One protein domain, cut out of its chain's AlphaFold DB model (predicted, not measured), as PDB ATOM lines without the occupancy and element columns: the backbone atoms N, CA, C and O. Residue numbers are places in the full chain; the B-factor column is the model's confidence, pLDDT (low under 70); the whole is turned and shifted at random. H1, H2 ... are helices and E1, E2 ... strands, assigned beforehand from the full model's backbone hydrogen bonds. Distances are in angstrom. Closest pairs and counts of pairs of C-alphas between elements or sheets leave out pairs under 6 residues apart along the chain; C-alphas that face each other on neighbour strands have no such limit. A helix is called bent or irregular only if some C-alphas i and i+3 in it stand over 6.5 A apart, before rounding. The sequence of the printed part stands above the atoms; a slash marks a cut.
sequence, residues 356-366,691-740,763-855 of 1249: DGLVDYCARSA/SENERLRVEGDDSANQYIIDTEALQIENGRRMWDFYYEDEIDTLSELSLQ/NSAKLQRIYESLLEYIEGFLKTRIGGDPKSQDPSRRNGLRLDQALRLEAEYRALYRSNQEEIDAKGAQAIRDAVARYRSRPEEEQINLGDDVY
ATOM      1  N   ASP A 356      -8.392  -3.621 -31.652       87.50
ATOM      2  CA  ASP A 356      -6.946  -3.443 -31.471       87.50
ATOM      3  C   ASP A 356      -6.182  -3.669 -32.789       87.50
ATOM      4  O   ASP A 356      -5.371  -2.830 -33.180       87.50
ATOM      5  N   GLY A 357      -6.516  -4.729 -33.535       89.69
ATOM      6  CA  GLY A 357      -5.906  -5.005 -34.841       89.69
ATOM      7  C   GLY A 357      -6.196  -3.917 -35.884       89.69
ATOM      8  O   GLY A 357      -5.309  -3.519 -36.643       89.69
ATOM      9  N   LEU A 358      -7.420  -3.380 -35.892       91.94
ATOM     10  CA  LEU A 358      -7.816  -2.282 -36.772       91.94
ATOM     11  C   LEU A 358      -7.104  -0.976 -36.396       91.94
ATOM     12  O   LEU A 358      -6.662  -0.252 -37.289       91.94
ATOM     13  N   VAL A 359      -6.958  -0.687 -35.097       93.31
ATOM     14  CA  VAL A 359      -6.201   0.462 -34.582       93.31
ATOM     15  C   VAL A 359      -4.734   0.356 -34.985       93.31
ATOM     16  O   VAL A 359      -4.217   1.325 -35.539       93.31
ATOM     17  N   ASP A 360      -4.083  -0.794 -34.780       92.88
ATOM     18  CA  ASP A 360      -2.673  -0.984 -35.147       92.88
ATOM     19  C   ASP A 360      -2.481  -0.810 -36.661       92.88
ATOM     20  O   ASP A 360      -1.677   0.012 -37.108       92.88
ATOM     21  N   TYR A 361      -3.300  -1.482 -37.478       94.06
ATOM     22  CA  TYR A 361      -3.247  -1.340 -38.935       94.06
ATOM     23  C   TYR A 361      -3.441   0.114 -39.390       94.06
ATOM     24  O   TYR A 361      -2.661   0.637 -40.198       94.06
ATOM     25  N   CYS A 362      -4.464   0.799 -38.872       95.38
ATOM     26  CA  CYS A 362      -4.760   2.179 -39.249       95.38
ATOM     27  C   CYS A 362      -3.672   3.145 -38.770       95.38
ATOM     28  O   CYS A 362      -3.282   4.039 -39.520       95.38
ATOM     29  N   ALA A 363      -3.132   2.952 -37.565       95.62
ATOM     30  CA  ALA A 363      -2.082   3.797 -37.014       95.62
ATOM     31  C   ALA A 363      -0.768   3.647 -37.791       95.62
ATOM     32  O   ALA A 363      -0.137   4.648 -38.143       95.62
ATOM     33  N   ARG A 364      -0.393   2.415 -38.158       95.19
ATOM     34  CA  ARG A 364       0.769   2.134 -39.016       95.19
ATOM     35  C   ARG A 364       0.613   2.729 -40.411       95.19
ATOM     36  O   ARG A 364       1.576   3.301 -40.931       95.19
ATOM     37  N   SER A 365      -0.578   2.609 -40.996       94.12
ATOM     38  CA  SER A 365      -0.918   3.181 -42.306       94.12
ATOM     39  C   SER A 365      -0.832   4.708 -42.279       94.12
ATOM     40  O   SER A 365      -0.116   5.294 -43.093       94.12
ATOM     41  N   ALA A 366      -1.456   5.344 -41.283       93.94
ATOM     42  CA  ALA A 366      -1.451   6.792 -41.093       93.94
ATOM     43  C   ALA A 366      -0.038   7.335 -40.836       93.94
ATOM     44  O   ALA A 366       0.375   8.305 -41.470       93.94
ATOM     45  N   SER A 691       4.978  -3.849 -46.459       90.31
ATOM     46  CA  SER A 691       4.932  -5.316 -46.403       90.31
ATOM     47  C   SER A 691       4.566  -5.842 -45.012       90.31
ATOM     48  O   SER A 691       3.796  -6.791 -44.913       90.31
ATOM     49  N   GLU A 692       5.093  -5.239 -43.939       90.94
ATOM     50  CA  GLU A 692       4.702  -5.573 -42.557       90.94
ATOM     51  C   GLU A 692       3.201  -5.328 -42.329       90.94
ATOM     52  O   GLU A 692       2.519  -6.170 -41.753       90.94
ATOM     53  N   ASN A 693       2.680  -4.203 -42.819       91.00
ATOM     54  CA  ASN A 693       1.281  -3.819 -42.652       91.00
ATOM     55  C   ASN A 693       0.323  -4.674 -43.501       91.00
ATOM     56  O   ASN A 693      -0.757  -5.051 -43.055       91.00
ATOM     57  N   GLU A 694       0.732  -5.041 -44.716       89.88
ATOM     58  CA  GLU A 694      -0.022  -5.973 -45.559       89.88
ATOM     59  C   GLU A 694      -0.065  -7.372 -44.937       89.88
ATOM     60  O   GLU A 694      -1.109  -8.022 -44.924       89.88
ATOM     61  N   ARG A 695       1.048  -7.808 -44.337       90.25
ATOM     62  CA  ARG A 695       1.090  -9.046 -43.561       90.25
ATOM     63  C   ARG A 695       0.135  -8.992 -42.369       90.25
ATOM     64  O   ARG A 695      -0.603  -9.950 -42.169       90.25
ATOM     65  N   LEU A 696       0.102  -7.877 -41.637       88.44
ATOM     66  CA  LEU A 696      -0.836  -7.656 -40.531       88.44
ATOM     67  C   LEU A 696      -2.300  -7.750 -40.996       88.44
ATOM     68  O   LEU A 696      -3.101  -8.407 -40.345       88.44
ATOM     69  N   ARG A 697      -2.651  -7.188 -42.158       90.62
ATOM     70  CA  ARG A 697      -4.007  -7.293 -42.728       90.62
ATOM     71  C   ARG A 697      -4.381  -8.725 -43.124       90.62
ATOM     72  O   ARG A 697      -5.509  -9.163 -42.892       90.62
ATOM     73  N   VAL A 698      -3.459  -9.457 -43.750       88.31
ATOM     74  CA  VAL A 698      -3.707 -10.824 -44.242       88.31
ATOM     75  C   VAL A 698      -3.726 -11.839 -43.101       88.31
ATOM     76  O   VAL A 698      -4.650 -12.643 -43.008       88.31
ATOM     77  N   GLU A 699      -2.729 -11.808 -42.220       81.12
ATOM     78  CA  GLU A 699      -2.579 -12.779 -41.131       81.12
ATOM     79  C   GLU A 699      -3.421 -12.388 -39.905       81.12
ATOM     80  O   GLU A 699      -4.032 -13.252 -39.276       81.12
ATOM     81  N   GLY A 700      -3.558 -11.090 -39.625       71.94
ATOM     82  CA  GLY A 700      -3.969 -10.597 -38.310       71.94
ATOM     83  C   GLY A 700      -2.830 -10.770 -37.304       71.94
ATOM     84  O   GLY A 700      -1.793 -11.360 -37.618       71.94
ATOM     85  N   ASP A 701      -3.003 -10.272 -36.087       64.69
ATOM     86  CA  ASP A 701      -2.068 -10.508 -34.984       64.69
ATOM     87  C   ASP A 701      -2.795 -11.021 -33.725       64.69
ATOM     88  O   ASP A 701      -3.985 -11.355 -33.757       64.69
ATOM     89  N   ASP A 702      -2.061 -11.123 -32.613       54.75
ATOM     90  CA  ASP A 702      -2.606 -11.529 -31.310       54.75
ATOM     91  C   ASP A 702      -3.600 -10.500 -30.732       54.75
ATOM     92  O   ASP A 702      -4.350 -10.831 -29.813       54.75
ATOM     93  N   SER A 703      -3.613  -9.268 -31.259       47.88
ATOM     94  CA  SER A 703      -4.551  -8.203 -30.888       47.88
ATOM     95  C   SER A 703      -5.855  -8.261 -31.703       47.88
ATOM     96  O   SER A 703      -6.912  -7.874 -31.213       47.88
ATOM     97  N   ALA A 704      -5.813  -8.829 -32.913       47.31
ATOM     98  CA  ALA A 704      -6.980  -9.057 -33.767       47.31
ATOM     99  C   ALA A 704      -7.793 -10.314 -33.395       47.31
ATOM    100  O   ALA A 704      -8.996 -10.351 -33.638       47.31
ATOM    101  N   ASN A 705      -7.154 -11.335 -32.805       63.09
ATOM    102  CA  ASN A 705      -7.792 -12.603 -32.423       63.09
ATOM    103  C   ASN A 705      -7.958 -12.697 -30.899       63.09
ATOM    104  O   ASN A 705      -7.242 -13.454 -30.228       63.09
ATOM    105  N   GLN A 706      -8.886 -11.914 -30.342       69.62
ATOM    106  CA  GLN A 706      -9.167 -11.893 -28.905       69.62
ATOM    107  C   GLN A 706      -9.465 -13.307 -28.385       69.62
ATOM    108  O   GLN A 706      -8.879 -13.728 -27.385       69.62
ATOM    109  N   TYR A 707     -10.280 -14.070 -29.107       80.81
ATOM    110  CA  TYR A 707     -10.598 -15.475 -28.897       80.81
ATOM    111  C   TYR A 707     -10.241 -16.308 -30.135       80.81
ATOM    112  O   TYR A 707     -10.223 -15.842 -31.270       80.81
ATOM    113  N   ILE A 708      -9.990 -17.605 -29.946       82.12
ATOM    114  CA  ILE A 708      -9.721 -18.498 -31.087       82.12
ATOM    115  C   ILE A 708     -10.981 -18.798 -31.906       82.12
ATOM    116  O   ILE A 708     -10.908 -19.277 -33.033       82.12
ATOM    117  N   ILE A 709     -12.135 -18.542 -31.298       82.12
ATOM    118  CA  ILE A 709     -13.479 -18.728 -31.839       82.12
ATOM    119  C   ILE A 709     -14.015 -17.458 -32.524       82.12
ATOM    120  O   ILE A 709     -15.193 -17.408 -32.886       82.12
ATOM    121  N   ASP A 710     -13.165 -16.442 -32.699       85.38
ATOM    122  CA  ASP A 710     -13.549 -15.140 -33.239       85.38
ATOM    123  C   ASP A 710     -13.863 -15.178 -34.714       85.38
ATOM    124  O   ASP A 710     -13.195 -15.837 -35.509       85.38
ATOM    125  N   THR A 711     -14.868 -14.400 -35.080       88.31
ATOM    126  CA  THR A 711     -15.159 -13.973 -36.438       88.31
ATOM    127  C   THR A 711     -15.171 -12.460 -36.448       88.31
ATOM    128  O   THR A 711     -15.833 -11.834 -35.625       88.31
ATOM    129  N   GLU A 712     -14.439 -11.875 -37.383       89.88
ATOM    130  CA  GLU A 712     -14.264 -10.432 -37.434       89.88
ATOM    131  C   GLU A 712     -15.360  -9.784 -38.298       89.88
ATOM    132  O   GLU A 712     -15.759 -10.303 -39.350       89.88
ATOM    133  N   ALA A 713     -15.842  -8.623 -37.863       92.12
ATOM    134  CA  ALA A 713     -16.415  -7.630 -38.760       92.12
ATOM    135  C   ALA A 713     -15.300  -6.977 -39.595       92.12
ATOM    136  O   ALA A 713     -14.132  -6.977 -39.205       92.12
ATOM    137  N   LEU A 714     -15.660  -6.423 -40.752       94.62
ATOM    138  CA  LEU A 714     -14.737  -6.008 -41.812       94.62
ATOM    139  C   LEU A 714     -13.924  -7.179 -42.395       94.62
ATOM    140  O   LEU A 714     -12.820  -6.977 -42.901       94.62
ATOM    141  N   GLN A 715     -14.471  -8.398 -42.376       93.06
ATOM    142  CA  GLN A 715     -13.886  -9.573 -43.027       93.06
ATOM    143  C   GLN A 715     -14.929 -10.268 -43.903       93.06
ATOM    144  O   GLN A 715     -15.925 -10.807 -43.415       93.06
ATOM    145  N   ILE A 716     -14.680 -10.277 -45.213       93.62
ATOM    146  CA  ILE A 716     -15.603 -10.862 -46.191       93.62
ATOM    147  C   ILE A 716     -15.426 -12.388 -46.295       93.62
ATOM    148  O   ILE A 716     -14.475 -12.961 -45.768       93.62
ATOM    149  N   GLU A 717     -16.330 -13.062 -47.006       90.00
ATOM    150  CA  GLU A 717     -16.457 -14.528 -47.064       90.00
ATOM    151  C   GLU A 717     -15.204 -15.288 -47.532       90.00
ATOM    152  O   GLU A 717     -15.042 -16.460 -47.208       90.00
ATOM    153  N   ASN A 718     -14.299 -14.643 -48.271       89.00
ATOM    154  CA  ASN A 718     -13.035 -15.247 -48.706       89.00
ATOM    155  C   ASN A 718     -11.889 -15.071 -47.685       89.00
ATOM    156  O   ASN A 718     -10.745 -15.406 -47.986       89.00
ATOM    157  N   GLY A 719     -12.178 -14.510 -46.506       88.31
ATOM    158  CA  GLY A 719     -11.213 -14.231 -45.441       88.31
ATOM    159  C   GLY A 719     -10.451 -12.909 -45.583       88.31
ATOM    160  O   GLY A 719      -9.683 -12.564 -44.683       88.31
ATOM    161  N   ARG A 720     -10.646 -12.137 -46.665       91.69
ATOM    162  CA  ARG A 720      -9.983 -10.835 -46.862       91.69
ATOM    163  C   ARG A 720     -10.491  -9.824 -45.834       91.69
ATOM    164  O   ARG A 720     -11.677  -9.498 -45.808       91.69
ATOM    165  N   ARG A 721      -9.570  -9.267 -45.048       93.88
ATOM    166  CA  ARG A 721      -9.853  -8.122 -44.178       93.88
ATOM    167  C   ARG A 721      -9.931  -6.833 -44.990       93.88
ATOM    168  O   ARG A 721      -9.048  -6.557 -45.807       93.88
ATOM    169  N   MET A 722     -10.975  -6.054 -44.745       95.88
ATOM    170  CA  MET A 722     -11.299  -4.786 -45.406       95.88
ATOM    171  C   MET A 722     -10.723  -3.578 -44.653       95.88
ATOM    172  O   MET A 722     -11.228  -2.465 -44.773       95.88
ATOM    173  N   TRP A 723      -9.671  -3.784 -43.856       95.06
ATOM    174  CA  TRP A 723      -9.035  -2.728 -43.061       95.06
ATOM    175  C   TRP A 723      -8.407  -1.631 -43.928       95.06
ATOM    176  O   TRP A 723      -8.355  -0.477 -43.519       95.06
ATOM    177  N   ASP A 724      -7.977  -1.975 -45.144       94.69
ATOM    178  CA  ASP A 724      -7.481  -1.029 -46.144       94.69
ATOM    179  C   ASP A 724      -8.584  -0.092 -46.655       94.69
ATOM    180  O   ASP A 724      -8.355   1.106 -46.792       94.69
ATOM    181  N   PHE A 725      -9.796  -0.613 -46.864       96.38
ATOM    182  CA  PHE A 725     -10.964   0.212 -47.178       96.38
ATOM    183  C   PHE A 725     -11.342   1.118 -46.008       96.38
ATOM    184  O   PHE A 725     -11.534   2.313 -46.214       96.38
ATOM    185  N   TYR A 726     -11.385   0.568 -44.791       96.44
ATOM    186  CA  TYR A 726     -11.690   1.346 -43.590       96.44
ATOM    187  C   TYR A 726     -10.687   2.489 -43.382       96.44
ATOM    188  O   TYR A 726     -11.080   3.612 -43.085       96.44
ATOM    189  N   TYR A 727      -9.390   2.233 -43.588       96.00
ATOM    190  CA  TYR A 727      -8.363   3.269 -43.503       96.00
ATOM    191  C   TYR A 727      -8.594   4.402 -44.517       96.00
ATOM    192  O   TYR A 727      -8.586   5.570 -44.130       96.00
ATOM    193  N   GLU A 728      -8.801   4.076 -45.798       93.81
ATOM    194  CA  GLU A 728      -8.956   5.086 -46.860       93.81
ATOM    195  C   GLU A 728     -10.256   5.903 -46.731       93.81
ATOM    196  O   GLU A 728     -10.291   7.055 -47.160       93.81
ATOM    197  N   ASP A 729     -11.309   5.329 -46.148       94.12
ATOM    198  CA  ASP A 729     -12.617   5.973 -45.962       94.12
ATOM    199  C   ASP A 729     -12.678   6.793 -44.658       94.12
ATOM    200  O   ASP A 729     -12.900   8.007 -44.681       94.12
ATOM    201  N   GLU A 730     -12.393   6.153 -43.519       93.88
ATOM    202  CA  GLU A 730     -12.666   6.700 -42.181       93.88
ATOM    203  C   GLU A 730     -11.452   7.363 -41.509       93.88
ATOM    204  O   GLU A 730     -11.627   8.147 -40.570       93.88
ATOM    205  N   ILE A 731     -10.218   7.046 -41.935       94.69
ATOM    206  CA  ILE A 731      -8.986   7.466 -41.237       94.69
ATOM    207  C   ILE A 731      -8.145   8.466 -42.041       94.69
ATOM    208  O   ILE A 731      -7.753   9.494 -41.486       94.69
ATOM    209  N   ASP A 732      -7.864   8.213 -43.326       88.62
ATOM    210  CA  ASP A 732      -7.026   9.098 -44.170       88.62
ATOM    211  C   ASP A 732      -7.674  10.482 -44.378       88.62
ATOM    212  O   ASP A 732      -6.991  11.466 -44.656       88.62
ATOM    213  N   THR A 733      -8.994  10.576 -44.194       84.25
ATOM    214  CA  THR A 733      -9.791  11.806 -44.317       84.25
ATOM    215  C   THR A 733      -9.780  12.679 -43.052       84.25
ATOM    216  O   THR A 733     -10.283  13.806 -43.075       84.25
ATOM    217  N   LEU A 734      -9.187  12.209 -41.945       89.00
ATOM    218  CA  LEU A 734      -9.201  12.914 -40.662       89.00
ATOM    219  C   LEU A 734      -8.234  14.103 -40.633       89.00
ATOM    220  O   LEU A 734      -7.015  13.962 -40.753       89.00
ATOM    221  N   SER A 735      -8.776  15.289 -40.355       85.50
ATOM    222  CA  SER A 735      -8.003  16.535 -40.253       85.50
ATOM    223  C   SER A 735      -6.941  16.501 -39.142       85.50
ATOM    224  O   SER A 735      -5.856  17.074 -39.277       85.50
ATOM    225  N   GLU A 736      -7.225  15.773 -38.063       88.50
ATOM    226  CA  GLU A 736      -6.381  15.574 -36.888       88.50
ATOM    227  C   GLU A 736      -5.140  14.727 -37.197       88.50
ATOM    228  O   GLU A 736      -4.119  14.867 -36.513       88.50
ATOM    229  N   LEU A 737      -5.211  13.902 -38.247       88.44
ATOM    230  CA  LEU A 737      -4.135  13.055 -38.765       88.44
ATOM    231  C   LEU A 737      -3.553  13.612 -40.074       88.44
ATOM    232  O   LEU A 737      -3.105  12.865 -40.938       88.44
ATOM    233  N   SER A 738      -3.522  14.939 -40.211       83.75
ATOM    234  CA  SER A 738      -2.910  15.635 -41.346       83.75
ATOM    235  C   SER A 738      -1.568  16.282 -40.982       83.75
ATOM    236  O   SER A 738      -1.246  16.496 -39.810       83.75
ATOM    237  N   LEU A 739      -0.791  16.690 -41.991       75.50
ATOM    238  CA  LEU A 739       0.440  17.469 -41.783       75.50
ATOM    239  C   LEU A 739       0.203  18.859 -41.181       75.50
ATOM    240  O   LEU A 739       1.155  19.479 -40.713       75.50
ATOM    241  N   GLN A 740      -1.034  19.358 -41.193       71.81
ATOM    242  CA  GLN A 740      -1.405  20.638 -40.580       71.81
ATOM    243  C   GLN A 740      -1.682  20.494 -39.074       71.81
ATOM    244  O   GLN A 740      -1.770  21.484 -38.349       71.81
ATOM    245  N   ASN A 763      20.634   6.461 -41.025       79.62
ATOM    246  CA  ASN A 763      19.358   6.978 -41.557       79.62
ATOM    247  C   ASN A 763      18.165   6.039 -41.316       79.62
ATOM    248  O   ASN A 763      17.074   6.520 -41.032       79.62
ATOM    249  N   SER A 764      18.374   4.719 -41.356       81.44
ATOM    250  CA  SER A 764      17.316   3.735 -41.071       81.44
ATOM    251  C   SER A 764      16.790   3.853 -39.632       81.44
ATOM    252  O   SER A 764      15.589   3.975 -39.416       81.44
ATOM    253  N   ALA A 765      17.687   3.946 -38.645       82.62
ATOM    254  CA  ALA A 765      17.305   4.118 -37.242       82.62
ATOM    255  C   ALA A 765      16.611   5.467 -36.980       82.62
ATOM    256  O   ALA A 765      15.737   5.565 -36.124       82.62
ATOM    257  N   LYS A 766      16.971   6.510 -37.736       81.38
ATOM    258  CA  LYS A 766      16.295   7.811 -37.678       81.38
ATOM    259  C   LYS A 766      14.858   7.728 -38.202       81.38
ATOM    260  O   LYS A 766      13.953   8.208 -37.532       81.38
ATOM    261  N   LEU A 767      14.647   7.086 -39.355       86.31
ATOM    262  CA  LEU A 767      13.309   6.855 -39.914       86.31
ATOM    263  C   LEU A 767      12.443   6.006 -38.976       86.31
ATOM    264  O   LEU A 767      11.289   6.357 -38.746       86.31
ATOM    265  N   GLN A 768      13.021   4.965 -38.371       90.38
ATOM    266  CA  GLN A 768      12.332   4.125 -37.390       90.38
ATOM    267  C   GLN A 768      11.844   4.937 -36.178       90.38
ATOM    268  O   GLN A 768      10.685   4.816 -35.803       90.38
ATOM    269  N   ARG A 769      12.671   5.833 -35.620       87.56
ATOM    270  CA  ARG A 769      12.258   6.700 -34.498       87.56
ATOM    271  C   ARG A 769      11.142   7.680 -34.866       87.56
ATOM    272  O   ARG A 769      10.288   7.964 -34.034       87.56
ATOM    273  N   ILE A 770      11.164   8.231 -36.085       86.38
ATOM    274  CA  ILE A 770      10.077   9.098 -36.574       86.38
ATOM    275  C   ILE A 770       8.781   8.290 -36.646       86.38
ATOM    276  O   ILE A 770       7.753   8.741 -36.146       86.38
ATOM    277  N   TYR A 771       8.856   7.097 -37.231       91.19
ATOM    278  CA  TYR A 771       7.722   6.195 -37.370       91.19
ATOM    279  C   TYR A 771       7.121   5.810 -36.014       91.19
ATOM    280  O   TYR A 771       5.927   5.986 -35.826       91.19
ATOM    281  N   GLU A 772       7.940   5.374 -35.053       92.62
ATOM    282  CA  GLU A 772       7.492   4.988 -33.702       92.62
ATOM    283  C   GLU A 772       6.839   6.154 -32.945       92.62
ATOM    284  O   GLU A 772       5.782   5.989 -32.347       92.62
ATOM    285  N   SER A 773       7.424   7.355 -33.027       90.44
ATOM    286  CA  SER A 773       6.894   8.570 -32.387       90.44
ATOM    287  C   SER A 773       5.525   8.990 -32.941       90.44
ATOM    288  O   SER A 773       4.668   9.478 -32.201       90.44
ATOM    289  N   LEU A 774       5.314   8.819 -34.252       91.19
ATOM    290  CA  LEU A 774       4.008   9.034 -34.877       91.19
ATOM    291  C   LEU A 774       3.031   7.922 -34.503       91.19
ATOM    292  O   LEU A 774       1.905   8.222 -34.120       91.19
ATOM    293  N   LEU A 775       3.472   6.665 -34.594       94.50
ATOM    294  CA  LEU A 775       2.662   5.487 -34.312       94.50
ATOM    295  C   LEU A 775       2.058   5.556 -32.907       94.50
ATOM    296  O   LEU A 775       0.843   5.484 -32.791       94.50
ATOM    297  N   GLU A 776       2.865   5.825 -31.877       93.62
ATOM    298  CA  GLU A 776       2.411   5.916 -30.478       93.62
ATOM    299  C   GLU A 776       1.298   6.964 -30.282       93.62
ATOM    300  O   GLU A 776       0.302   6.723 -29.598       93.62
ATOM    301  N   TYR A 777       1.437   8.141 -30.903       92.62
ATOM    302  CA  TYR A 777       0.416   9.190 -30.819       92.62
ATOM    303  C   TYR A 777      -0.875   8.794 -31.545       92.62
ATOM    304  O   TYR A 777      -1.970   8.993 -31.015       92.62
ATOM    305  N   ILE A 778      -0.744   8.260 -32.762       95.19
ATOM    306  CA  ILE A 778      -1.891   7.905 -33.599       95.19
ATOM    307  C   ILE A 778      -2.640   6.719 -32.991       95.19
ATOM    308  O   ILE A 778      -3.864   6.754 -32.944       95.19
ATOM    309  N   GLU A 779      -1.933   5.717 -32.474       94.25
ATOM    310  CA  GLU A 779      -2.515   4.565 -31.786       94.25
ATOM    311  C   GLU A 779      -3.341   5.015 -30.574       94.25
ATOM    312  O   GLU A 779      -4.506   4.643 -30.451       94.25
ATOM    313  N   GLY A 780      -2.804   5.910 -29.734       91.81
ATOM    314  CA  GLY A 780      -3.547   6.473 -28.602       91.81
ATOM    315  C   GLY A 780      -4.808   7.241 -29.023       91.81
ATOM    316  O   GLY A 780      -5.862   7.096 -28.400       91.81
ATOM    317  N   PHE A 781      -4.727   8.025 -30.102       92.62
ATOM    318  CA  PHE A 781      -5.878   8.740 -30.659       92.62
ATOM    319  C   PHE A 781      -6.935   7.772 -31.215       92.62
ATOM    320  O   PHE A 781      -8.112   7.856 -30.856       92.62
ATOM    321  N   LEU A 782      -6.521   6.817 -32.050       94.06
ATOM    322  CA  LEU A 782      -7.416   5.865 -32.700       94.06
ATOM    323  C   LEU A 782      -8.019   4.858 -31.724       94.06
ATOM    324  O   LEU A 782      -9.176   4.498 -31.907       94.06
ATOM    325  N   LYS A 783      -7.318   4.471 -30.656       91.31
ATOM    326  CA  LYS A 783      -7.864   3.574 -29.629       91.31
ATOM    327  C   LYS A 783      -9.133   4.140 -28.996       91.31
ATOM    328  O   LYS A 783     -10.122   3.428 -28.875       91.31
ATOM    329  N   THR A 784      -9.142   5.437 -28.684       89.69
ATOM    330  CA  THR A 784     -10.340   6.111 -28.149       89.69
ATOM    331  C   THR A 784     -11.432   6.331 -29.196       89.69
ATOM    332  O   THR A 784     -12.611   6.332 -28.861       89.69
ATOM    333  N   ARG A 785     -11.063   6.509 -30.472       90.62
ATOM    334  CA  ARG A 785     -12.022   6.744 -31.560       90.62
ATOM    335  C   ARG A 785     -12.707   5.458 -32.027       90.62
ATOM    336  O   ARG A 785     -13.913   5.467 -32.235       90.62
ATOM    337  N   ILE A 786     -11.936   4.386 -32.211       92.38
ATOM    338  CA  ILE A 786     -12.407   3.091 -32.716       92.38
ATOM    339  C   ILE A 786     -12.938   2.230 -31.567       92.38
ATOM    340  O   ILE A 786     -14.029   1.698 -31.692       92.38
ATOM    341  N   GLY A 787     -12.217   2.115 -30.446       85.69
ATOM    342  CA  GLY A 787     -12.657   1.314 -29.292       85.69
ATOM    343  C   GLY A 787     -13.610   2.030 -28.334       85.69
ATOM    344  O   GLY A 787     -14.193   1.400 -27.456       85.69
ATOM    345  N   GLY A 788     -13.762   3.346 -28.493       87.19
ATOM    346  CA  GLY A 788     -14.565   4.188 -27.614       87.19
ATOM    347  C   GLY A 788     -13.832   4.640 -26.346       87.19
ATOM    348  O   GLY A 788     -12.819   4.073 -25.932       87.19
ATOM    349  N   ASP A 789     -14.335   5.707 -25.725       83.00
ATOM    350  CA  ASP A 789     -13.893   6.207 -24.421       83.00
ATOM    351  C   ASP A 789     -14.942   5.873 -23.345       83.00
ATOM    352  O   ASP A 789     -15.936   6.598 -23.226       83.00
ATOM    353  N   PRO A 790     -14.723   4.846 -22.500       73.44
ATOM    354  CA  PRO A 790     -15.666   4.454 -21.450       73.44
ATOM    355  C   PRO A 790     -16.067   5.593 -20.498       73.44
ATOM    356  O   PRO A 790     -17.114   5.521 -19.859       73.44
ATOM    357  N   LYS A 791     -15.251   6.654 -20.391       78.19
ATOM    358  CA  LYS A 791     -15.505   7.817 -19.525       78.19
ATOM    359  C   LYS A 791     -16.353   8.898 -20.199       78.19
ATOM    360  O   LYS A 791     -16.786   9.839 -19.529       78.19
ATOM    361  N   SER A 792     -16.586   8.790 -21.505       81.19
ATOM    362  CA  SER A 792     -17.391   9.740 -22.267       81.19
ATOM    363  C   SER A 792     -18.875   9.637 -21.902       81.19
ATOM    364  O   SER A 792     -19.452   8.555 -21.826       81.19
ATOM    365  N   GLN A 793     -19.516  10.795 -21.729       81.00
ATOM    366  CA  GLN A 793     -20.968  10.903 -21.535       81.00
ATOM    367  C   GLN A 793     -21.746  10.802 -22.857       81.00
ATOM    368  O   GLN A 793     -22.934  10.498 -22.850       81.00
ATOM    369  N   ASP A 794     -21.085  11.061 -23.988       82.12
ATOM    370  CA  ASP A 794     -21.653  10.899 -25.327       82.12
ATOM    371  C   ASP A 794     -21.579   9.416 -25.734       82.12
ATOM    372  O   ASP A 794     -20.459   8.902 -25.849       82.12
ATOM    373  N   PRO A 795     -22.720   8.730 -25.964       78.12
ATOM    374  CA  PRO A 795     -22.752   7.313 -26.327       78.12
ATOM    375  C   PRO A 795     -21.955   6.977 -27.588       78.12
ATOM    376  O   PRO A 795     -21.362   5.905 -27.653       78.12
ATOM    377  N   SER A 796     -21.901   7.885 -28.569       77.44
ATOM    378  CA  SER A 796     -21.165   7.654 -29.818       77.44
ATOM    379  C   SER A 796     -19.657   7.588 -29.571       77.44
ATOM    380  O   SER A 796     -18.986   6.651 -29.991       77.44
ATOM    381  N   ARG A 797     -19.132   8.535 -28.789       82.56
ATOM    382  CA  ARG A 797     -17.728   8.554 -28.363       82.56
ATOM    383  C   ARG A 797     -17.415   7.461 -27.355       82.56
ATOM    384  O   ARG A 797     -16.291   6.984 -27.324       82.56
ATOM    385  N   ARG A 798     -18.386   7.079 -26.523       83.50
ATOM    386  CA  ARG A 798     -18.211   6.038 -25.510       83.50
ATOM    387  C   ARG A 798     -18.070   4.654 -26.121       83.50
ATOM    388  O   ARG A 798     -17.246   3.878 -25.661       83.50
ATOM    389  N   ASN A 799     -18.879   4.374 -27.135       83.38
ATOM    390  CA  ASN A 799     -18.977   3.054 -27.739       83.38
ATOM    391  C   ASN A 799     -18.085   2.892 -28.978       83.38
ATOM    392  O   ASN A 799     -18.012   1.784 -29.485       83.38
ATOM    393  N   GLY A 800     -17.460   3.960 -29.491       90.69
ATOM    394  CA  GLY A 800     -16.573   3.876 -30.653       90.69
ATOM    395  C   GLY A 800     -17.264   3.329 -31.908       90.69
ATOM    396  O   GLY A 800     -18.426   3.645 -32.181       90.69
ATOM    397  N   LEU A 801     -16.535   2.514 -32.676       92.50
ATOM    398  CA  LEU A 801     -17.042   1.792 -33.840       92.50
ATOM    399  C   LEU A 801     -17.822   0.561 -33.378       92.50
ATOM    400  O   LEU A 801     -17.243  -0.479 -33.068       92.50
ATOM    401  N   ARG A 802     -19.148   0.656 -33.391       92.31
ATOM    402  CA  ARG A 802     -20.013  -0.463 -33.002       92.31
ATOM    403  C   ARG A 802     -20.048  -1.570 -34.058       92.31
ATOM    404  O   ARG A 802     -19.763  -1.346 -35.236       92.31
ATOM    405  N   LEU A 803     -20.475  -2.763 -33.648       92.44
ATOM    406  CA  LEU A 803     -20.546  -3.931 -34.528       92.44
ATOM    407  C   LEU A 803     -21.523  -3.762 -35.701       92.44
ATOM    408  O   LEU A 803     -21.195  -4.145 -36.820       92.44
ATOM    409  N   ASP A 804     -22.695  -3.170 -35.471       92.81
ATOM    410  CA  ASP A 804     -23.676  -2.858 -36.519       92.81
ATOM    411  C   ASP A 804     -23.082  -1.921 -37.581       92.81
ATOM    412  O   ASP A 804     -23.203  -2.167 -38.781       92.81
ATOM    413  N   GLN A 805     -22.347  -0.897 -37.141       93.81
ATOM    414  CA  GLN A 805     -21.661   0.042 -38.030       93.81
ATOM    415  C   GLN A 805     -20.537  -0.643 -38.818       93.81
ATOM    416  O   GLN A 805     -20.422  -0.445 -40.026       93.81
ATOM    417  N   ALA A 806     -19.739  -1.490 -38.166       94.94
ATOM    418  CA  ALA A 806     -18.678  -2.244 -38.828       94.94
ATOM    419  C   ALA A 806     -19.227  -3.234 -39.874       94.94
ATOM    420  O   ALA A 806     -18.640  -3.380 -40.944       94.94
ATOM    421  N   LEU A 807     -20.362  -3.888 -39.606       95.38
ATOM    422  CA  LEU A 807     -21.027  -4.791 -40.554       95.38
ATOM    423  C   LEU A 807     -21.656  -4.044 -41.737       95.38
ATOM    424  O   LEU A 807     -21.590  -4.528 -42.869       95.38
ATOM    425  N   ARG A 808     -22.207  -2.846 -41.508       95.25
ATOM    426  CA  ARG A 808     -22.652  -1.946 -42.582       95.25
ATOM    427  C   ARG A 808     -21.489  -1.579 -43.505       95.25
ATOM    428  O   ARG A 808     -21.580  -1.800 -44.711       95.25
ATOM    429  N   LEU A 809     -20.376  -1.105 -42.938       95.94
ATOM    430  CA  LEU A 809     -19.163  -0.789 -43.702       95.94
ATOM    431  C   LEU A 809     -18.616  -2.022 -44.437       95.94
ATOM    432  O   LEU A 809     -18.213  -1.925 -45.591       95.94
ATOM    433  N   GLU A 810     -18.658  -3.205 -43.820       96.62
ATOM    434  CA  GLU A 810     -18.264  -4.460 -44.471       96.62
ATOM    435  C   GLU A 810     -19.088  -4.737 -45.736       96.62
ATOM    436  O   GLU A 810     -18.508  -5.062 -46.775       96.62
ATOM    437  N   ALA A 811     -20.415  -4.584 -45.683       95.44
ATOM    438  CA  ALA A 811     -21.286  -4.787 -46.840       95.44
ATOM    439  C   ALA A 811     -21.009  -3.769 -47.962       95.44
ATOM    440  O   ALA A 811     -20.923  -4.151 -49.135       95.44
ATOM    441  N   GLU A 812     -20.797  -2.499 -47.602       95.12
ATOM    442  CA  GLU A 812     -20.413  -1.429 -48.530       95.12
ATOM    443  C   GLU A 812     -19.070  -1.727 -49.203       95.12
ATOM    444  O   GLU A 812     -18.971  -1.788 -50.433       95.12
ATOM    445  N   TYR A 813     -18.036  -2.007 -48.412       96.44
ATOM    446  CA  TYR A 813     -16.700  -2.298 -48.918       96.44
ATOM    447  C   TYR A 813     -16.666  -3.576 -49.744       96.44
ATOM    448  O   TYR A 813     -15.974  -3.632 -50.762       96.44
ATOM    449  N   ARG A 814     -17.446  -4.593 -49.374       95.56
ATOM    450  CA  ARG A 814     -17.603  -5.810 -50.172       95.56
ATOM    451  C   ARG A 814     -18.182  -5.507 -51.552       95.56
ATOM    452  O   ARG A 814     -17.682  -6.040 -52.546       95.56
ATOM    453  N   ALA A 815     -19.213  -4.665 -51.632       94.12
ATOM    454  CA  ALA A 815     -19.817  -4.269 -52.903       94.12
ATOM    455  C   ALA A 815     -18.830  -3.474 -53.777       94.12
ATOM    456  O   ALA A 815     -18.697  -3.746 -54.976       94.12
ATOM    457  N   LEU A 816     -18.080  -2.546 -53.176       94.75
ATOM    458  CA  LEU A 816     -17.050  -1.768 -53.870       94.75
ATOM    459  C   LEU A 816     -15.892  -2.642 -54.355       94.75
ATOM    460  O   LEU A 816     -15.471  -2.520 -55.505       94.75
ATOM    461  N   TYR A 817     -15.422  -3.569 -53.524       95.00
ATOM    462  CA  TYR A 817     -14.368  -4.508 -53.889       95.00
ATOM    463  C   TYR A 817     -14.783  -5.392 -55.066       95.00
ATOM    464  O   TYR A 817     -14.063  -5.466 -56.058       95.00
ATOM    465  N   ARG A 818     -15.975  -6.002 -55.009       93.06
ATOM    466  CA  ARG A 818     -16.479  -6.871 -56.087       93.06
ATOM    467  C   ARG A 818     -16.678  -6.126 -57.409       93.06
ATOM    468  O   ARG A 818     -16.476  -6.713 -58.465       93.06
ATOM    469  N   SER A 819     -17.063  -4.850 -57.365       93.06
ATOM    470  CA  SER A 819     -17.304  -4.043 -58.571       93.06
ATOM    471  C   SER A 819     -16.046  -3.394 -59.162       93.06
ATOM    472  O   SER A 819     -16.074  -3.002 -60.324       93.06
ATOM    473  N   ASN A 820     -14.947  -3.292 -58.404       93.88
ATOM    474  CA  ASN A 820     -13.711  -2.620 -58.834       93.88
ATOM    475  C   ASN A 820     -12.467  -3.528 -58.719       93.88
ATOM    476  O   ASN A 820     -11.347  -3.021 -58.692       93.88
ATOM    477  N   GLN A 821     -12.640  -4.853 -58.640       91.44
ATOM    478  CA  GLN A 821     -11.561  -5.794 -58.311       91.44
ATOM    479  C   GLN A 821     -10.337  -5.654 -59.231       91.44
ATOM    480  O   GLN A 821      -9.224  -5.512 -58.737       91.44
ATOM    481  N   GLU A 822     -10.535  -5.603 -60.551       91.50
ATOM    482  CA  GLU A 822      -9.431  -5.466 -61.516       91.50
ATOM    483  C   GLU A 822      -8.643  -4.155 -61.336       91.50
ATOM    484  O   GLU A 822      -7.414  -4.140 -61.426       91.50
ATOM    485  N   GLU A 823      -9.331  -3.042 -61.052       90.38
ATOM    486  CA  GLU A 823      -8.673  -1.751 -60.815       90.38
ATOM    487  C   GLU A 823      -7.907  -1.744 -59.488       90.38
ATOM    488  O   GLU A 823      -6.813  -1.176 -59.415       90.38
ATOM    489  N   ILE A 824      -8.468  -2.378 -58.457       90.44
ATOM    490  CA  ILE A 824      -7.858  -2.502 -57.130       90.44
ATOM    491  C   ILE A 824      -6.614  -3.385 -57.198       90.44
ATOM    492  O   ILE A 824      -5.570  -2.987 -56.684       90.44
ATOM    493  N   ASP A 825      -6.674  -4.519 -57.892       87.38
ATOM    494  CA  ASP A 825      -5.524  -5.408 -58.073       87.38
ATOM    495  C   ASP A 825      -4.390  -4.711 -58.853       87.38
ATOM    496  O   ASP A 825      -3.209  -4.953 -58.599       87.38
ATOM    497  N   ALA A 826      -4.728  -3.791 -59.765       85.00
ATOM    498  CA  ALA A 826      -3.753  -3.041 -60.556       85.00
ATOM    499  C   ALA A 826      -3.159  -1.810 -59.840       85.00
ATOM    500  O   ALA A 826      -1.977  -1.508 -60.021       85.00
ATOM    501  N   LYS A 827      -3.966  -1.053 -59.081       82.94
ATOM    502  CA  LYS A 827      -3.588   0.270 -58.533       82.94
ATOM    503  C   LYS A 827      -3.568   0.340 -57.000       82.94
ATOM    504  O   LYS A 827      -3.143   1.360 -56.453       82.94
ATOM    505  N   GLY A 828      -4.007  -0.706 -56.303       87.00
ATOM    506  CA  GLY A 828      -4.025  -0.794 -54.843       87.00
ATOM    507  C   GLY A 828      -4.830   0.329 -54.179       87.00
ATOM    508  O   GLY A 828      -5.941   0.647 -54.602       87.00
ATOM    509  N   ALA A 829      -4.236   0.959 -53.161       85.75
ATOM    510  CA  ALA A 829      -4.859   1.999 -52.334       85.75
ATOM    511  C   ALA A 829      -5.471   3.163 -53.136       85.75
ATOM    512  O   ALA A 829      -6.531   3.666 -52.776       85.75
ATOM    513  N   GLN A 830      -4.867   3.555 -54.267       84.19
ATOM    514  CA  GLN A 830      -5.412   4.637 -55.095       84.19
ATOM    515  C   GLN A 830      -6.783   4.278 -55.685       84.19
ATOM    516  O   GLN A 830      -7.683   5.112 -55.685       84.19
ATOM    517  N   ALA A 831      -6.959   3.046 -56.174       88.38
ATOM    518  CA  ALA A 831      -8.247   2.610 -56.713       88.38
ATOM    519  C   ALA A 831      -9.306   2.467 -55.615       88.38
ATOM    520  O   ALA A 831     -10.465   2.793 -55.856       88.38
ATOM    521  N   ILE A 832      -8.908   2.038 -54.412       92.56
ATOM    522  CA  ILE A 832      -9.798   1.988 -53.243       92.56
ATOM    523  C   ILE A 832     -10.298   3.398 -52.916       92.56
ATOM    524  O   ILE A 832     -11.505   3.625 -52.891       92.56
ATOM    525  N   ARG A 833      -9.380   4.361 -52.769       89.06
ATOM    526  CA  ARG A 833      -9.694   5.770 -52.498       89.06
ATOM    527  C   ARG A 833     -10.632   6.370 -53.540       89.06
ATOM    528  O   ARG A 833     -11.627   7.001 -53.189       89.06
ATOM    529  N   ASP A 834     -10.346   6.145 -54.822       87.50
ATOM    530  CA  ASP A 834     -11.177   6.645 -55.920       87.50
ATOM    531  C   ASP A 834     -12.574   5.999 -55.902       87.50
ATOM    532  O   ASP A 834     -13.577   6.688 -56.099       87.50
ATOM    533  N   ALA A 835     -12.667   4.689 -55.651       90.69
ATOM    534  CA  ALA A 835     -13.937   3.972 -55.580       90.69
ATOM    535  C   ALA A 835     -14.798   4.435 -54.395       90.69
ATOM    536  O   ALA A 835     -15.983   4.712 -54.586       90.69
ATOM    537  N   VAL A 836     -14.198   4.585 -53.211       92.56
ATOM    538  CA  VAL A 836     -14.862   5.093 -52.003       92.56
ATOM    539  C   VAL A 836     -15.341   6.528 -52.214       92.56
ATOM    540  O   VAL A 836     -16.522   6.808 -52.023       92.56
ATOM    541  N   ALA A 837     -14.492   7.430 -52.716       88.81
ATOM    542  CA  ALA A 837     -14.884   8.817 -52.983       88.81
ATOM    543  C   ALA A 837     -16.030   8.917 -54.012       88.81
ATOM    544  O   ALA A 837     -16.961   9.713 -53.852       88.81
ATOM    545  N   ARG A 838     -16.008   8.081 -55.062       90.12
ATOM    546  CA  ARG A 838     -17.109   7.974 -56.040       90.12
ATOM    547  C   ARG A 838     -18.400   7.439 -55.427       90.12
ATOM    548  O   ARG A 838     -19.466   7.773 -55.929       90.12
ATOM    549  N   TYR A 839     -18.314   6.585 -54.413       91.75
ATOM    550  CA  TYR A 839     -19.473   6.024 -53.727       91.75
ATOM    551  C   TYR A 839     -20.076   7.023 -52.736       91.75
ATOM    552  O   TYR A 839     -21.256   7.342 -52.838       91.75
ATOM    553  N   ARG A 840     -19.247   7.611 -51.863       90.94
ATOM    554  CA  ARG A 840     -19.653   8.600 -50.848       90.94
ATOM    555  C   ARG A 840     -20.196   9.908 -51.439       90.94
ATOM    556  O   ARG A 840     -20.900  10.635 -50.750       90.94
ATOM    557  N   SER A 841     -19.883  10.219 -52.701       90.06
ATOM    558  CA  SER A 841     -20.422  11.393 -53.413       90.06
ATOM    559  C   SER A 841     -21.806  11.181 -54.036       90.06
ATOM    560  O   SER A 841     -22.389  12.145 -54.535       90.06
ATOM    561  N   ARG A 842     -22.343   9.952 -54.026       91.12
ATOM    562  CA  ARG A 842     -23.692   9.661 -54.531       91.12
ATOM    563  C   ARG A 842     -24.766  10.036 -53.504       91.12
ATOM    564  O   ARG A 842     -24.497   9.916 -52.305       91.12
ATOM    565  N   PRO A 843     -25.975  10.433 -53.951       90.25
ATOM    566  CA  PRO A 843     -27.139  10.565 -53.075       90.25
ATOM    567  C   PRO A 843     -27.396   9.282 -52.278       90.25
ATOM    568  O   PRO A 843     -27.110   8.189 -52.766       90.25
ATOM    569  N   GLU A 844     -27.938   9.407 -51.066       83.50
ATOM    570  CA  GLU A 844     -28.183   8.275 -50.159       83.50
ATOM    571  C   GLU A 844     -29.126   7.232 -50.784       83.50
ATOM    572  O   GLU A 844     -28.935   6.036 -50.587       83.50
ATOM    573  N   GLU A 845     -30.069   7.652 -51.636       84.50
ATOM    574  CA  GLU A 845     -30.985   6.751 -52.347       84.50
ATOM    575  C   GLU A 845     -30.308   5.908 -53.444       84.50
ATOM    576  O   GLU A 845     -30.868   4.909 -53.892       84.50
ATOM    577  N   GLU A 846     -29.118   6.312 -53.903       82.56
ATOM    578  CA  GLU A 846     -28.301   5.585 -54.889       82.56
ATOM    579  C   GLU A 846     -27.174   4.762 -54.237       82.56
ATOM    580  O   GLU A 846     -26.419   4.066 -54.932       82.56
ATOM    581  N   GLN A 847     -27.024   4.867 -52.914       88.81
ATOM    582  CA  GLN A 847     -26.133   4.026 -52.119       88.81
ATOM    583  C   GLN A 847     -26.792   2.666 -51.849       88.81
ATOM    584  O   GLN A 847     -27.959   2.446 -52.171       88.81
ATOM    585  N   ILE A 848     -26.022   1.699 -51.340       88.56
ATOM    586  CA  ILE A 848     -26.555   0.345 -51.160       88.56
ATOM    587  C   ILE A 848     -27.677   0.345 -50.117       88.56
ATOM    588  O   ILE A 848     -27.544   0.934 -49.044       88.56
ATOM    589  N   ASN A 849     -28.763  -0.362 -50.414       89.94
ATOM    590  CA  ASN A 849     -29.839  -0.596 -49.466       89.94
ATOM    591  C   ASN A 849     -29.617  -1.943 -48.768       89.94
ATOM    592  O   ASN A 849     -29.716  -2.998 -49.394       89.94
ATOM    593  N   LEU A 850     -29.327  -1.923 -47.465       89.50
ATOM    594  CA  LEU A 850     -29.082  -3.150 -46.697       89.50
ATOM    595  C   LEU A 850     -30.324  -4.042 -46.573       89.50
ATOM    596  O   LEU A 850     -30.172  -5.235 -46.312       89.50
ATOM    597  N   GLY A 851     -31.525  -3.499 -46.794       87.75
ATOM    598  CA  GLY A 851     -32.766  -4.270 -46.851       87.75
ATOM    599  C   GLY A 851     -32.907  -5.153 -48.098       87.75
ATOM    600  O   GLY A 851     -33.787  -6.011 -48.123       87.75
ATOM    601  N   ASP A 852     -32.064  -4.986 -49.124       91.62
ATOM    602  CA  ASP A 852     -32.131  -5.812 -50.334       91.62
ATOM    603  C   ASP A 852     -31.704  -7.267 -50.053       91.62
ATOM    604  O   ASP A 852     -30.729  -7.528 -49.335       91.62
ATOM    605  N   ASP A 853     -32.378  -8.223 -50.704       90.81
ATOM    606  CA  ASP A 853     -32.200  -9.670 -50.485       90.81
ATOM    607  C   ASP A 853     -30.735 -10.130 -50.571       90.81
ATOM    608  O   ASP A 853     -30.306 -10.983 -49.800       90.81
ATOM    609  N   VAL A 854     -29.938  -9.534 -51.464       92.06
ATOM    610  CA  VAL A 854     -28.524  -9.897 -51.665       92.06
ATOM    611  C   VAL A 854     -27.672  -9.626 -50.416       92.06
ATOM    612  O   VAL A 854     -26.755 -10.395 -50.115       92.06
ATOM    613  N   TYR A 855     -27.944  -8.540 -49.686       92.50
ATOM    614  CA  TYR A 855     -27.205  -8.183 -48.468       92.50
ATOM    615  C   TYR A 855     -27.774  -8.897 -47.242       92.50
ATOM    616  O   TYR A 855     -27.013  -9.367 -46.396       92.50
TER     617      TYR A 855
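What this domain is: This is residues 356 to 366, 691 to 740 and 763 to 855 of the 1249 residues of an uncharacterized protein of Bradymonas sediminis (UniProt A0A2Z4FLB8). Two long helices, H4 and H6, open as a V from the corner where H5 lies, and the core helices H1 and H3 cross between them. H2 packs on H1, H7 packs on H3 inside the turn of kinked H6, and residues 763 to 770 of H4 and 841 to 846 stick out. The 154 printed residues, mostly helix, run H1, H2, E1, H3, H4, H5, H6, H7; they are compact, radius of gyration of the C-alphas 16.4 A, spanning 50 by 43 by 38 A.

Where its parts are: Find C-alpha 356 at (-6.946, -3.443, -31.471); from there H1 runs to 366, 15.1 A. Next come H2, 691 to 699, strand E1, 710 to 712, pairing with no named strand, and H3, 723 to 731. H4, 763 to 786, is 33.2 A long, with a kink of 29 degrees near residue 780. After H5, 795 to 799, H6 runs from 803 to 827, 29.7 A; it is irregular, C-alphas 819 and 822 being 8.5 A apart, with a kink of 84 degrees near 820. H7, 829 to 840, ends at C-alpha 840, (-19.653, 8.600, -50.848).

How they stand to each other: Start at the hub, H1. It touches H2 at a shallow tilt of 27 degrees, closest C-alphas Tyr 361 and Asn 693, 6.4 A. It touches H3 at Cys 362 and Tyr 727, 5.7 A between C-alphas. Residues 775 to 786 of H4 alone touch H1, closest C-alphas Ala 363 and Glu 779, 5.3 A. H3 touches H7 at a steep tilt of 55 degrees, closest C-alphas Glu 728 and Arg 833, 5.7 A. Residues 816 to 824 of H6 alone touch H7, closest C-alphas Ile 824 and Ala 831, 5.1 A. Each O i to N i+4 pair is within hydrogen-bond range in H1, H2, H3, H5 and H7; H4 has 18 of 20, H6 19 of 21.

The domain as a whole: The C-alphas of Asn 763 and Asp 853, the two farthest apart, are 54.9 A apart. Cuts leave gaps of 14.7 A between C-alphas 366 and 691 and 24.9 A between 740 and 763. Of the links printed whole, none is long. Residues 701 to 706 have pLDDT under 70.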